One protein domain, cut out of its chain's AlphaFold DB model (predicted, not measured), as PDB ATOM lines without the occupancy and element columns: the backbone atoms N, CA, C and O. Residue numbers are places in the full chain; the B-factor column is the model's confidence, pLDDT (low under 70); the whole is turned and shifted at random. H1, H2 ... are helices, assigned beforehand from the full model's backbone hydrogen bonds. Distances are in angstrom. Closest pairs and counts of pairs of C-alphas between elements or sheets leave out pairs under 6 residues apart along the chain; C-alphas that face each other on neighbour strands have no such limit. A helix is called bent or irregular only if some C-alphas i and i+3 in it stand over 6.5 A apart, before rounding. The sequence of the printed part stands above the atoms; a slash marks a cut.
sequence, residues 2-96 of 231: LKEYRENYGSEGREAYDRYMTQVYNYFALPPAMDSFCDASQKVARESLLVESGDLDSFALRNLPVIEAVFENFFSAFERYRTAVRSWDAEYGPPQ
ATOM      1  N   LEU A   2     -19.226  29.689  29.668       88.38
ATOM      2  CA  LEU A   2     -18.558  29.953  28.362       88.38
ATOM      3  C   LEU A   2     -17.246  29.165  28.127       88.38
ATOM      4  O   LEU A   2     -16.955  28.760  27.003       88.38
ATOM      5  N   LYS A   3     -16.450  28.926  29.177       92.19
ATOM      6  CA  LYS A   3     -15.245  28.078  29.094       92.19
ATOM      7  C   LYS A   3     -15.586  26.645  28.657       92.19
ATOM      8  O   LYS A   3     -14.931  26.117  27.777       92.19
ATOM      9  N   GLU A   4     -16.628  26.079  29.241       91.69
ATOM     10  CA  GLU A   4     -17.122  24.725  28.979       91.69
ATOM     11  C   GLU A   4     -17.701  24.601  27.563       91.69
ATOM     12  O   GLU A   4     -17.408  23.649  26.853       91.69
ATOM     13  N   TYR A   5     -18.411  25.624  27.076       93.38
ATOM     14  CA  TYR A   5     -18.853  25.668  25.676       93.38
ATOM     15  C   TYR A   5     -17.678  25.711  24.693       93.38
ATOM     16  O   TYR A   5     -17.716  25.074  23.648       93.38
ATOM     17  N   ARG A   6     -16.600  26.431  25.013       92.44
ATOM     18  CA  ARG A   6     -15.380  26.407  24.190       92.44
ATOM     19  C   ARG A   6     -14.659  25.062  24.236       92.44
ATOM     20  O   ARG A   6     -14.039  24.690  23.250       92.44
ATOM     21  N   GLU A   7     -14.703  24.370  25.370       95.38
ATOM     22  CA  GLU A   7     -14.137  23.025  25.513       95.38
ATOM     23  C   GLU A   7     -14.935  22.001  24.689       95.38
ATOM     24  O   GLU A   7     -14.324  21.158  24.040       95.38
ATOM     25  N   ASN A   8     -16.265  22.134  24.629       92.44
ATOM     26  CA  ASN A   8     -17.149  21.189  23.935       92.44
ATOM     27  C   ASN A   8     -17.332  21.469  22.430       92.44
ATOM     28  O   ASN A   8     -17.503  20.531  21.661       92.44
ATOM     29  N   TYR A   9     -17.307  22.738  22.002       91.69
ATOM     30  CA  TYR A   9     -17.617  23.156  20.621       91.69
ATOM     31  C   TYR A   9     -16.441  23.860  19.912       91.69
ATOM     32  O   TYR A   9     -16.590  24.389  18.810       91.69
ATOM     33  N   GLY A  10     -15.263  23.937  20.541       93.31
ATOM     34  CA  GLY A  10     -14.076  24.558  19.948       93.31
ATOM     35  C   GLY A  10     -14.304  26.020  19.540       93.31
ATOM     36  O   GLY A  10     -14.708  26.856  20.355       93.31
ATOM     37  N   SER A  11     -14.036  26.339  18.270       91.62
ATOM     38  CA  SER A  11     -14.224  27.686  17.710       91.62
ATOM     39  C   SER A  11     -15.683  28.148  17.696       91.62
ATOM     40  O   SER A  11     -15.930  29.349  17.794       91.62
ATOM     41  N   GLU A  12     -16.645  27.224  17.634       93.75
ATOM     42  CA  GLU A  12     -18.084  27.528  17.610       93.75
ATOM     43  C   GLU A  12     -18.673  27.737  19.013       93.75
ATOM     44  O   GLU A  12     -19.820  28.160  19.156       93.75
ATOM     45  N   GLY A  13     -17.899  27.506  20.080       94.38
ATOM     46  CA  GLY A  13     -18.407  27.566  21.456       94.38
ATOM     47  C   GLY A  13     -19.003  28.910  21.860       94.38
ATOM     48  O   GLY A  13     -19.895  28.954  22.705       94.38
ATOM     49  N   ARG A  14     -18.567  30.009  21.240       94.25
ATOM     50  CA  ARG A  14     -19.194  31.314  21.465       94.25
ATOM     51  C   ARG A  14     -20.589  31.388  20.844       94.25
ATOM     52  O   ARG A  14     -21.514  31.798  21.529       94.25
ATOM     53  N   GLU A  15     -20.746  30.941  19.603       95.56
ATOM     54  CA  GLU A  15     -22.045  30.929  18.929       95.56
ATOM     55  C   GLU A  15     -23.031  29.988  19.631       95.56
ATOM     56  O   GLU A  15     -24.177  30.359  19.884       95.56
ATOM     57  N   ALA A  16     -22.577  28.790  20.012       94.44
ATOM     58  CA  ALA A  16     -23.396  27.832  20.751       94.44
ATOM     59  C   ALA A  16     -23.869  28.402  22.101       94.44
ATOM     60  O   ALA A  16     -25.037  28.245  22.466       94.44
ATOM     61  N   TYR A  17     -22.990  29.110  22.815       95.31
ATOM     62  CA  TYR A  17     -23.346  29.795  24.055       95.31
ATOM     63  C   TYR A  17     -24.346  30.933  23.818       95.31
ATOM     64  O   TYR A  17     -25.347  31.018  24.528       95.31
ATOM     65  N   ASP A  18     -24.118  31.779  22.813       96.06
ATOM     66  CA  ASP A  18     -24.991  32.916  22.506       96.06
ATOM     67  C   ASP A  18     -26.399  32.440  22.097       96.06
ATOM     68  O   ASP A  18     -27.408  32.996  22.546       96.06
ATOM     69  N   ARG A  19     -26.486  31.351  21.320       96.19
ATOM     70  CA  ARG A  19     -27.756  30.699  20.959       96.19
ATOM     71  C   ARG A  19     -28.480  30.163  22.190       96.19
ATOM     72  O   ARG A  19     -29.676  30.405  22.342       96.19
ATOM     73  N   TYR A  20     -27.759  29.474  23.075       95.12
ATOM     74  CA  TYR A  20     -28.316  28.960  24.325       95.12
ATOM     75  C   TYR A  20     -28.845  30.092  25.214       95.12
ATOM     76  O   TYR A  20     -30.002  30.063  25.628       95.12
ATOM     77  N   MET A  21     -28.044  31.133  25.449       95.38
ATOM     78  CA  MET A  21     -28.464  32.267  26.273       95.38
ATOM     79  C   MET A  21     -29.676  32.982  25.676       95.38
ATOM     80  O   MET A  21     -30.592  33.340  26.410       95.38
ATOM     81  N   THR A  22     -29.731  33.135  24.350       96.38
ATOM     82  CA  THR A  22     -30.895  33.722  23.669       96.38
ATOM     83  C   THR A  22     -32.169  32.916  23.926       96.38
ATOM     84  O   THR A  22     -33.210  33.504  24.211       96.38
ATOM     85  N   GLN A  23     -32.107  31.580  23.884       94.62
ATOM     86  CA  GLN A  23     -33.261  30.729  24.204       94.62
ATOM     87  C   GLN A  23     -33.726  30.923  25.650       94.62
ATOM     88  O   GLN A  23     -34.921  31.102  25.883       94.62
ATOM     89  N   VAL A  24     -32.787  30.953  26.602       94.00
ATOM     90  CA  VAL A  24     -33.090  31.187  28.023       94.00
ATOM     91  C   VAL A  24     -33.778  32.538  28.213       94.00
ATOM     92  O   VAL A  24     -34.830  32.610  28.845       94.00
ATOM     93  N   TYR A  25     -33.239  33.611  27.630       93.00
ATOM     94  CA  TYR A  25     -33.847  34.937  27.755       93.00
ATOM     95  C   TYR A  25     -35.232  35.006  27.115       93.00
ATOM     96  O   TYR A  25     -36.140  35.588  27.705       93.00
ATOM     97  N   ASN A  26     -35.422  34.375  25.956       93.88
ATOM     98  CA  ASN A  26     -36.720  34.348  25.290       93.88
ATOM     99  C   ASN A  26     -37.773  33.589  26.105       93.88
ATOM    100  O   ASN A  26     -38.919  34.030  26.146       93.88
ATOM    101  N   TYR A  27     -37.397  32.499  26.782       92.69
ATOM    102  CA  TYR A  27     -38.304  31.755  27.661       92.69
ATOM    103  C   TYR A  27     -38.828  32.629  28.811       92.69
ATOM    104  O   TYR A  27     -40.033  32.720  29.026       92.69
ATOM    105  N   PHE A  28     -37.947  33.360  29.498       92.25
ATOM    106  CA  PHE A  28     -38.358  34.244  30.597       92.25
ATOM    107  C   PHE A  28     -38.997  35.564  30.134       92.25
ATOM    108  O   PHE A  28     -39.499  36.326  30.957       92.25
ATOM    109  N   ALA A  29     -39.012  35.839  28.827       92.75
ATOM    110  CA  ALA A  29     -39.595  37.044  28.243       92.75
ATOM    111  C   ALA A  29     -41.014  36.837  27.685       92.75
ATOM    112  O   ALA A  29     -41.503  37.710  26.969       92.75
ATOM    113  N   LEU A  30     -41.685  35.715  27.991       92.19
ATOM    114  CA  LEU A  30     -43.049  35.447  27.524       92.19
ATOM    115  C   LEU A  30     -44.045  36.514  28.036       92.19
ATOM    116  O   LEU A  30     -44.399  36.494  29.218       92.19
ATOM    117  N   PRO A  31     -44.597  37.385  27.161       95.00
ATOM    118  CA  PRO A  31     -45.545  38.415  27.582       95.00
ATOM    119  C   PRO A  31     -46.798  37.897  28.309       95.00
ATOM    120  O   PRO A  31     -47.164  38.497  29.317       95.00
ATOM    121  N   PRO A  32     -47.461  36.794  27.889       95.00
ATOM    122  CA  PRO A  32     -48.702  36.361  28.539       95.00
ATOM    123  C   PRO A  32     -48.498  35.780  29.947       95.00
ATOM    124  O   PRO A  32     -49.474  35.604  30.670       95.00
ATOM    125  N   ALA A  33     -47.258  35.476  30.341       96.44
ATOM    126  CA  ALA A  33     -46.917  34.985  31.676       96.44
ATOM    127  C   ALA A  33     -46.319  36.082  32.580       96.44
ATOM    128  O   ALA A  33     -46.086  35.833  33.763       96.44
ATOM    129  N   MET A  34     -46.074  37.286  32.043       95.19
ATOM    130  CA  MET A  34     -45.253  38.312  32.689       95.19
ATOM    131  C   MET A  34     -45.846  38.818  34.010       95.19
ATOM    132  O   MET A  34     -45.115  38.925  34.988       95.19
ATOM    133  N   ASP A  35     -47.157  39.063  34.075       96.94
ATOM    134  CA  ASP A  35     -47.804  39.556  35.302       96.94
ATOM    135  C   ASP A  35     -47.626  38.559  36.462       96.94
ATOM    136  O   ASP A  35     -47.095  38.896  37.522       96.94
ATOM    137  N   SER A  36     -47.955  37.288  36.218       96.88
ATOM    138  CA  SER A  36     -47.766  36.197  37.180       96.88
ATOM    139  C   SER A  36     -46.292  35.989  37.549       96.88
ATOM    140  O   SER A  36     -45.972  35.654  38.692       96.88
ATOM    141  N   PHE A  37     -45.377  36.192  36.597       96.94
ATOM    142  CA  PHE A  37     -43.939  36.104  36.837       96.94
ATOM    143  C   PHE A  37     -43.462  37.227  37.760       96.94
ATOM    144  O   PHE A  37     -42.689  36.968  38.686       96.94
ATOM    145  N   CYS A  38     -43.932  38.458  37.544       96.62
ATOM    146  CA  CYS A  38     -43.636  39.592  38.411       96.62
ATOM    147  C   CYS A  38     -44.129  39.337  39.840       96.62
ATOM    148  O   CYS A  38     -43.366  39.559  40.782       96.62
ATOM    149  N   ASP A  39     -45.340  38.804  40.010       97.75
ATOM    150  CA  ASP A  39     -45.898  38.477  41.327       97.75
ATOM    151  C   ASP A  39     -45.077  37.406  42.062       97.75
ATOM    152  O   ASP A  39     -44.678  37.595  43.223       97.75
ATOM    153  N   ALA A  40     -44.768  36.297  41.382       97.50
ATOM    154  CA  ALA A  40     -43.949  35.219  41.935       97.50
ATOM    155  C   ALA A  40     -42.538  35.713  42.288       97.50
ATOM    156  O   ALA A  40     -42.053  35.494  43.402       97.50
ATOM    157  N   SER A  41     -41.904  36.455  41.378       97.25
ATOM    158  CA  SER A  41     -40.569  37.021  41.577       97.25
ATOM    159  C   SER A  41     -40.542  38.015  42.733       97.25
ATOM    160  O   SER A  41     -39.608  38.004  43.532       97.25
ATOM    161  N   GLN A  42     -41.577  38.843  42.884       98.00
ATOM    162  CA  GLN A  42     -41.664  39.790  43.991       98.00
ATOM    163  C   GLN A  42     -41.824  39.071  45.337       98.00
ATOM    164  O   GLN A  42     -41.245  39.499  46.340       98.00
ATOM    165  N   LYS A  43     -42.575  37.964  45.379       97.31
ATOM    166  CA  LYS A  43     -42.665  37.110  46.570       97.31
ATOM    167  C   LYS A  43     -41.301  36.521  46.931       97.31
ATOM    168  O   LYS A  43     -40.865  36.700  48.068       97.31
ATOM    169  N   VAL A  44     -40.608  35.908  45.971       97.56
ATOM    170  CA  VAL A  44     -39.257  35.354  46.174       97.56
ATOM    171  C   VAL A  44     -38.277  36.450  46.615       97.56
ATOM    172  O   VAL A  44     -37.519  36.258  47.561       97.56
ATOM    173  N   ALA A  45     -38.335  37.638  46.012       96.81
ATOM    174  CA  ALA A  45     -37.481  38.770  46.374       96.81
ATOM    175  C   ALA A  45     -37.726  39.294  47.798       96.81
ATOM    176  O   ALA A  45     -36.797  39.765  48.445       96.81
ATOM    177  N   ARG A  46     -38.956  39.218  48.322       97.25
ATOM    178  CA  ARG A  46     -39.214  39.541  49.735       97.25
ATOM    179  C   ARG A  46     -38.666  38.471  50.673       97.25
ATOM    180  O   ARG A  46     -38.152  38.803  51.736       97.25
ATOM    181  N   GLU A  47     -38.772  37.203  50.291       95.25
ATOM    182  CA  GLU A  47     -38.264  36.082  51.086       95.25
ATOM    183  C   GLU A  47     -36.736  36.053  51.148       95.25
ATOM    184  O   GLU A  47     -36.179  35.645  52.167       95.25
ATOM    185  N   SER A  48     -36.053  36.534  50.103       95.56
ATOM    186  CA  SER A  48     -34.589  36.589  50.074       95.56
ATOM    187  C   SER A  48     -34.001  37.512  51.148       95.56
ATOM    188  O   SER A  48     -32.884  37.280  51.598       95.56
ATOM    189  N   LEU A  49     -34.766  38.498  51.633       95.56
ATOM    190  CA  LEU A  49     -34.347  39.402  52.714       95.56
ATOM    191  C   LEU A  49     -34.134  38.688  54.056       95.56
ATOM    192  O   LEU A  49     -33.512  39.250  54.954       95.56
ATOM    193  N   LEU A  50     -34.675  37.477  54.209       95.25
ATOM    194  CA  LEU A  50     -34.571  36.665  55.423       95.25
ATOM    195  C   LEU A  50     -33.485  35.583  55.315       95.25
ATOM    196  O   LEU A  50     -33.335  34.779  56.233       95.25
ATOM    197  N   VAL A  51     -32.776  35.514  54.186       96.19
ATOM    198  CA  VAL A  51     -31.787  34.469  53.904       96.19
ATOM    199  C   VAL A  51     -30.436  34.872  54.473       96.19
ATOM    200  O   VAL A  51     -29.937  35.963  54.204       96.19
ATOM    201  N   GLU A  52     -29.828  33.971  55.240       94.75
ATOM    202  CA  GLU A  52     -28.457  34.142  55.702       94.75
ATOM    203  C   GLU A  52     -27.480  34.020  54.526       94.75
ATOM    204  O   GLU A  52     -27.696  33.259  53.582       94.75
ATOM    205  N   SER A  53     -26.366  34.744  54.592       87.19
ATOM    206  CA  SER A  53     -25.357  34.805  53.526       87.19
ATOM    207  C   SER A  53     -24.838  33.433  53.057       87.19
ATOM    208  O   SER A  53     -24.484  33.286  51.889       87.19
ATOM    209  N   GLY A  54     -24.830  32.424  53.937       94.38
ATOM    210  CA  GLY A  54     -24.414  31.051  53.629       94.38
ATOM    211  C   GLY A  54     -25.482  30.166  52.972       94.38
ATOM    212  O   GLY A  54     -25.151  29.081  52.505       94.38
ATOM    213  N   ASP A  55     -26.737  30.615  52.906       95.75
ATOM    214  CA  ASP A  55     -27.882  29.788  52.495       95.75
ATOM    215  C   ASP A  55     -28.448  30.155  51.113       95.75
ATOM    216  O   ASP A  55     -29.483  29.622  50.699       95.75
ATOM    217  N   LEU A  56     -27.780  31.048  50.373       94.94
ATOM    218  CA  LEU A  56     -28.250  31.535  49.072       94.94
ATOM    219  C   LEU A  56     -28.410  30.420  48.031       94.94
ATOM    220  O   LEU A  56     -29.400  30.420  47.303       94.94
ATOM    221  N   ASP A  57     -27.500  29.446  47.991       95.25
ATOM    222  CA  ASP A  57     -27.588  28.324  47.046       95.25
ATOM    223  C   ASP A  57     -28.831  27.465  47.319       95.25
ATOM    224  O   ASP A  57     -29.627  27.181  46.422       95.25
ATOM    225  N   SER A  58     -29.063  27.125  48.590       96.25
ATOM    226  CA  SER A  58     -30.254  26.377  49.014       96.25
ATOM    227  C   SER A  58     -31.540  27.180  48.797       96.25
ATOM    228  O   SER A  58     -32.593  26.615  48.494       96.25
ATOM    229  N   PHE A  59     -31.477  28.504  48.948       97.25
ATOM    230  CA  PHE A  59     -32.579  29.404  48.621       97.25
ATOM    231  C   PHE A  59     -32.883  29.425  47.120       97.25
ATOM    232  O   PHE A  59     -34.056  29.378  46.747       97.25
ATOM    233  N   ALA A  60     -31.867  29.473  46.261       95.75
ATOM    234  CA  ALA A  60     -32.052  29.462  44.816       95.75
ATOM    235  C   ALA A  60     -32.662  28.133  44.351       95.75
ATOM    236  O   ALA A  60     -33.671  28.142  43.649       95.75
ATOM    237  N   LEU A  61     -32.131  27.000  44.825       96.75
ATOM    238  CA  LEU A  61     -32.616  25.664  44.455       96.75
ATOM    239  C   LEU A  61     -34.097  25.443  44.782       96.75
ATOM    240  O   LEU A  61     -34.798  24.783  44.021       96.75
ATOM    241  N   ARG A  62     -34.592  25.999  45.895       96.62
ATOM    242  CA  ARG A  62     -36.007  25.856  46.276       96.62
ATOM    243  C   ARG A  62     -36.939  26.859  45.594       96.62
ATOM    244  O   ARG A  62     -38.125  26.574  45.471       96.62
ATOM    245  N   ASN A  63     -36.437  28.030  45.196       97.56
ATOM    246  CA  ASN A  63     -37.274  29.113  44.666       97.56
ATOM    247  C   ASN A  63     -37.257  29.228  43.144       97.56
ATOM    248  O   ASN A  63     -38.226  29.733  42.583       97.56
ATOM    249  N   LEU A  64     -36.213  28.751  42.464       95.56
ATOM    250  CA  LEU A  64     -36.197  28.706  41.004       95.56
ATOM    251  C   LEU A  64     -37.415  27.931  40.451       95.56
ATOM    252  O   LEU A  64     -38.133  28.515  39.638       95.56
ATOM    253  N   PRO A  65     -37.779  26.736  40.973       96.88
ATOM    254  CA  PRO A  65     -38.968  26.022  40.501       96.88
ATOM    255  C   PRO A  65     -40.278  26.783  40.744       96.88
ATOM    256  O   PRO A  65     -41.242  26.614  40.006       96.88
ATOM    257  N   VAL A  66     -40.333  27.637  41.775       96.38
ATOM    258  CA  VAL A  66     -41.512  28.474  42.058       96.38
ATOM    259  C   VAL A  66     -41.717  29.505  40.949       96.38
ATOM    260  O   VAL A  66     -42.851  29.763  40.553       96.38
ATOM    261  N   ILE A  67     -40.629  30.084  40.442       96.94
ATOM    262  CA  ILE A  67     -40.668  31.046  39.338       96.94
ATOM    263  C   ILE A  67     -40.947  30.322  38.012       96.94
ATOM    264  O   ILE A  67     -41.792  30.771  37.240       96.94
ATOM    265  N   GLU A  68     -40.299  29.181  37.763       96.56
ATOM    266  CA  GLU A  68     -40.499  28.370  36.549       96.56
ATOM    267  C   GLU A  68     -41.937  27.850  36.419       96.56
ATOM    268  O   GLU A  68     -42.510  27.872  35.328       96.56
ATOM    269  N   ALA A  69     -42.571  27.479  37.537       97.19
ATOM    270  CA  ALA A  69     -43.949  26.993  37.558       97.19
ATOM    271  C   ALA A  69     -44.958  27.970  36.930       97.19
ATOM    272  O   ALA A  69     -46.004  27.539  36.443       97.19
ATOM    273  N   VAL A  70     -44.659  29.274  36.903       97.94
ATOM    274  CA  VAL A  70     -45.495  30.277  36.227       97.94
ATOM    275  C   VAL A  70     -45.595  29.991  34.728       97.94
ATOM    276  O   VAL A  70     -46.693  29.994  34.164       97.94
ATOM    277  N   PHE A  71     -44.458  29.724  34.089       97.12
ATOM    278  CA  PHE A  71     -44.377  29.474  32.654       97.12
ATOM    279  C   PHE A  71     -44.948  28.096  32.312       97.12
ATOM    280  O   PHE A  71     -45.752  27.981  31.385       97.12
ATOM    281  N   GLU A  72     -44.631  27.074  33.110       96.44
ATOM    282  CA  GLU A  72     -45.196  25.728  32.945       96.44
ATOM    283  C   GLU A  72     -46.726  25.730  33.056       96.44
ATOM    284  O   GLU A  72     -47.428  25.121  32.244       96.44
ATOM    285  N   ASN A  73     -47.280  26.479  34.013       97.12
ATOM    286  CA  ASN A  73     -48.727  26.609  34.153       97.12
ATOM    287  C   ASN A  73     -49.366  27.310  32.942       97.12
ATOM    288  O   ASN A  73     -50.437  26.892  32.489       97.12
ATOM    289  N   PHE A  74     -48.714  28.337  32.385       96.69
ATOM    290  CA  PHE A  74     -49.171  28.978  31.149       96.69
ATOM    291  C   PHE A  74     -49.230  27.974  29.990       96.69
ATOM    292  O   PHE A  74     -50.277  27.843  29.350       96.69
ATOM    293  N   PHE A  75     -48.152  27.223  29.746       95.88
ATOM    294  CA  PHE A  75     -48.121  26.248  28.652       95.88
ATOM    295  C   PHE A  75     -49.120  25.106  28.869       95.88
ATOM    296  O   PHE A  75     -49.860  24.762  27.947       95.88
ATOM    297  N   SER A  76     -49.255  24.601  30.097       97.62
ATOM    298  CA  SER A  76     -50.272  23.600  30.442       97.62
ATOM    299  C   SER A  76     -51.703  24.101  30.193       97.62
ATOM    300  O   SER A  76     -52.560  23.372  29.684       97.62
ATOM    301  N   ALA A  77     -52.003  25.358  30.534       97.19
ATOM    302  CA  ALA A  77     -53.296  25.968  30.233       97.19
ATOM    303  C   ALA A  77     -53.513  26.133  28.722       97.19
ATOM    304  O   ALA A  77     -54.604  25.852  28.218       97.19
ATOM    305  N   PHE A  78     -52.473  26.530  27.994       96.75
ATOM    306  CA  PHE A  78     -52.526  26.707  26.548       96.75
ATOM    307  C   PHE A  78     -52.762  25.387  25.802       96.75
ATOM    308  O   PHE A  78     -53.589  25.336  24.889       96.75
ATOM    309  N   GLU A  79     -52.111  24.296  26.204       97.94
ATOM    310  CA  GLU A  79     -52.348  22.980  25.600       97.94
ATOM    311  C   GLU A  79     -53.767  22.466  25.853       97.94
ATOM    312  O   GLU A  79     -54.424  21.953  24.936       97.94
ATOM    313  N   ARG A  80     -54.282  22.665  27.072       98.38
ATOM    314  CA  ARG A  80     -55.683  22.359  27.398       98.38
ATOM    315  C   ARG A  80     -56.640  23.160  26.524       98.38
ATOM    316  O   ARG A  80     -57.575  22.583  25.976       98.38
ATOM    317  N   TYR A  81     -56.378  24.453  26.337       97.50
ATOM    318  CA  TYR A  81     -57.156  25.300  25.436       97.50
ATOM    319  C   TYR A  81     -57.138  24.772  23.995       97.50
ATOM    320  O   TYR A  81     -58.199  24.576  23.408       97.50
ATOM    321  N   ARG A  82     -55.964  24.460  23.433       97.75
ATOM    322  CA  ARG A  82     -55.850  23.917  22.064       97.75
ATOM    323  C   ARG A  82     -56.629  22.617  21.891       97.75
ATOM    324  O   ARG A  82     -57.264  22.405  20.858       97.75
ATOM    325  N   THR A  83     -56.578  21.752  22.899       97.81
ATOM    326  CA  THR A  83     -57.313  20.484  22.900       97.81
ATOM    327  C   THR A  83     -58.818  20.723  22.962       97.81
ATOM    328  O   THR A  83     -59.562  20.120  22.190       97.81
ATOM    329  N   ALA A  84     -59.261  21.646  23.820       97.38
ATOM    330  CA  ALA A  84     -60.664  22.021  23.940       97.38
ATOM    331  C   ALA A  84     -61.210  22.609  22.630       97.38
ATOM    332  O   ALA A  84     -62.262  22.174  22.167       97.38
ATOM    333  N   VAL A  85     -60.465  23.512  21.987       97.19
ATOM    334  CA  VAL A  85     -60.837  24.082  20.681       97.19
ATOM    335  C   VAL A  85     -60.976  22.986  19.632       97.19
ATOM    336  O   VAL A  85     -62.011  22.907  18.985       97.19
ATOM    337  N   ARG A  86     -60.008  22.066  19.532       96.19
ATOM    338  CA  ARG A  86     -60.099  20.943  18.586       96.19
ATOM    339  C   ARG A  86     -61.329  20.070  18.840       96.19
ATOM    340  O   ARG A  86     -61.973  19.639  17.891       96.19
ATOM    341  N   SER A  87     -61.644  19.785  20.106       96.12
ATOM    342  CA  SER A  87     -62.833  18.993  20.444       96.12
ATOM    343  C   SER A  87     -64.131  19.723  20.102       96.12
ATOM    344  O   SER A  87     -65.073  19.103  19.623       96.12
ATOM    345  N   TRP A  88     -64.157  21.043  20.291       95.81
ATOM    346  CA  TRP A  88     -65.296  21.879  19.940       95.81
ATOM    347  C   TRP A  88     -65.475  21.971  18.419       95.81
ATOM    348  O   TRP A  88     -66.587  21.790  17.932       95.81
ATOM    349  N   ASP A  89     -64.388  22.148  17.665       94.69
ATOM    350  CA  ASP A  89     -64.404  22.166  16.198       94.69
ATOM    351  C   ASP A  89     -64.853  20.819  15.613       94.69
ATOM    352  O   ASP A  89     -65.548  20.786  14.603       94.69
ATOM    353  N   ALA A  90     -64.496  19.696  16.241       92.50
ATOM    354  CA  ALA A  90     -64.937  18.375  15.792       92.50
ATOM    355  C   ALA A  90     -66.452  18.163  15.967       92.50
ATOM    356  O   ALA A  90     -67.068  17.468  15.160       92.50
ATOM    357  N   GLU A  91     -67.039  18.752  17.010       94.69
ATOM    358  CA  GLU A  91     -68.458  18.594  17.338       94.69
ATOM    359  C   GLU A  91     -69.344  19.611  16.604       94.69
ATOM    360  O   GLU A  91     -70.442  19.286  16.151       94.69
ATOM    361  N   TYR A  92     -68.873  20.853  16.481       94.94
ATOM    362  CA  TYR A  92     -69.679  21.989  16.021       94.94
ATOM    363  C   TYR A  92     -69.115  22.694  14.787       94.94
ATOM    364  O   TYR A  92     -69.778  23.575  14.231       94.94
ATOM    365  N   GLY A  93     -67.903  22.344  14.358       88.38
ATOM    366  CA  GLY A  93     -67.275  22.940  13.191       88.38
ATOM    367  C   GLY A  93     -68.006  22.570  11.898       88.38
ATOM    368  O   GLY A  93     -68.635  21.512  11.797       88.38
ATOM    369  N   PRO A  94     -67.951  23.437  10.871       87.06
ATOM    370  CA  PRO A  94     -68.444  23.077   9.551       87.06
ATOM    371  C   PRO A  94     -67.705  21.824   9.057       87.06
ATOM    372  O   PRO A  94     -66.508  21.688   9.316       87.06
ATOM    373  N   PRO A  95     -68.374  20.916   8.325       79.88
ATOM    374  CA  PRO A  95     -67.735  19.703   7.838       79.88
ATOM    375  C   PRO A  95     -66.510  20.071   7.000       79.88
ATOM    376  O   PRO A  95     -66.634  20.695   5.942       79.88
ATOM    377  N   GLN A  96     -65.323  19.700   7.482       72.75
ATOM    378  CA  GLN A  96     -64.097  19.892   6.721       72.75
ATOM    379  C   GLN A  96     -64.212  19.077   5.424       72.75
ATOM    380  O   GLN A  96     -64.556  17.891   5.482       72.75
TER     381      GLN A  96
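This is residues 2 to 96 of the 231 residues of an uncharacterized protein of Altererythrobacter rhizovicinus (UniProt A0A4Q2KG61). H2 and H3 make a long helical hairpin, and a third helix, H1, runs off from it at a steep angle as an arm whose residues 19 to 26 stand free and whose last residue, Phe 28, comes near H3 without clearly touching it. H3 is far longer than H2 and extends beyond the hairpin as a second arm, while H1 folds back sharply on itself near residue 9. The printed part has 95 residues with three named helices, in the order H1, H2, H3, and no named strand; the class is all helix. It is extended, with a radius of gyration of the C-alphas of 20.0 A, and flat, spanning 61 by 44 by 19 A.

H1, residues 2 to 28, has a kink of 133 degrees near residue 9, and its residues 19 to 26 stand free. H1 and H2, residues 31 to 50, are only just apart, with closest C-alphas 8.3 A apart. H1 is close to but not clearly touching H3, residues 56 to 92; their closest C-alphas, those of Phe 28 and Phe 71, are 8.0 A apart. Their lines stand at a steep tilt of 61 degrees, the same way. H2 and H3 form a helical hairpin, running opposite ways at a shallow tilt of 23 degrees. H3 touches H2 with residues 59 to 74 alone, and the closest C-alphas are those of Ala 40 and Ile 67, 5.9 A apart. Residues 76 to 84 and 86 to 92 of H3 stand free. O i to N i+4 pairs within hydrogen-bond range number 18 of 23 in H1, 12 of 16 in H2 and 29 of 33 in H3.

H1 begins at C-alpha 2, (-18.558, 29.953, 28.362), and measures 20.4 A from first to last C-alpha; it is irregular, with C-alphas 8 and 11 9.5 A apart. H2 measures 30.0 A and is irregular too, with C-alphas 32 and 35 7.5 A apart. H3 measures 53.9 A and ends at C-alpha 92, (-69.679, 21.989, 16.021); it is neither bent nor irregular, but only just: C-alphas 62 and 65 are 6.5 A apart.

The two C-alphas farthest apart are those of Ser 53 and Pro 95, 64.1 A. The printed part has no cut, and both links, H1 to H2 and H2 to H3, are tight. The mean pLDDT of the printed part is 94.9, and no printed residue is under 70.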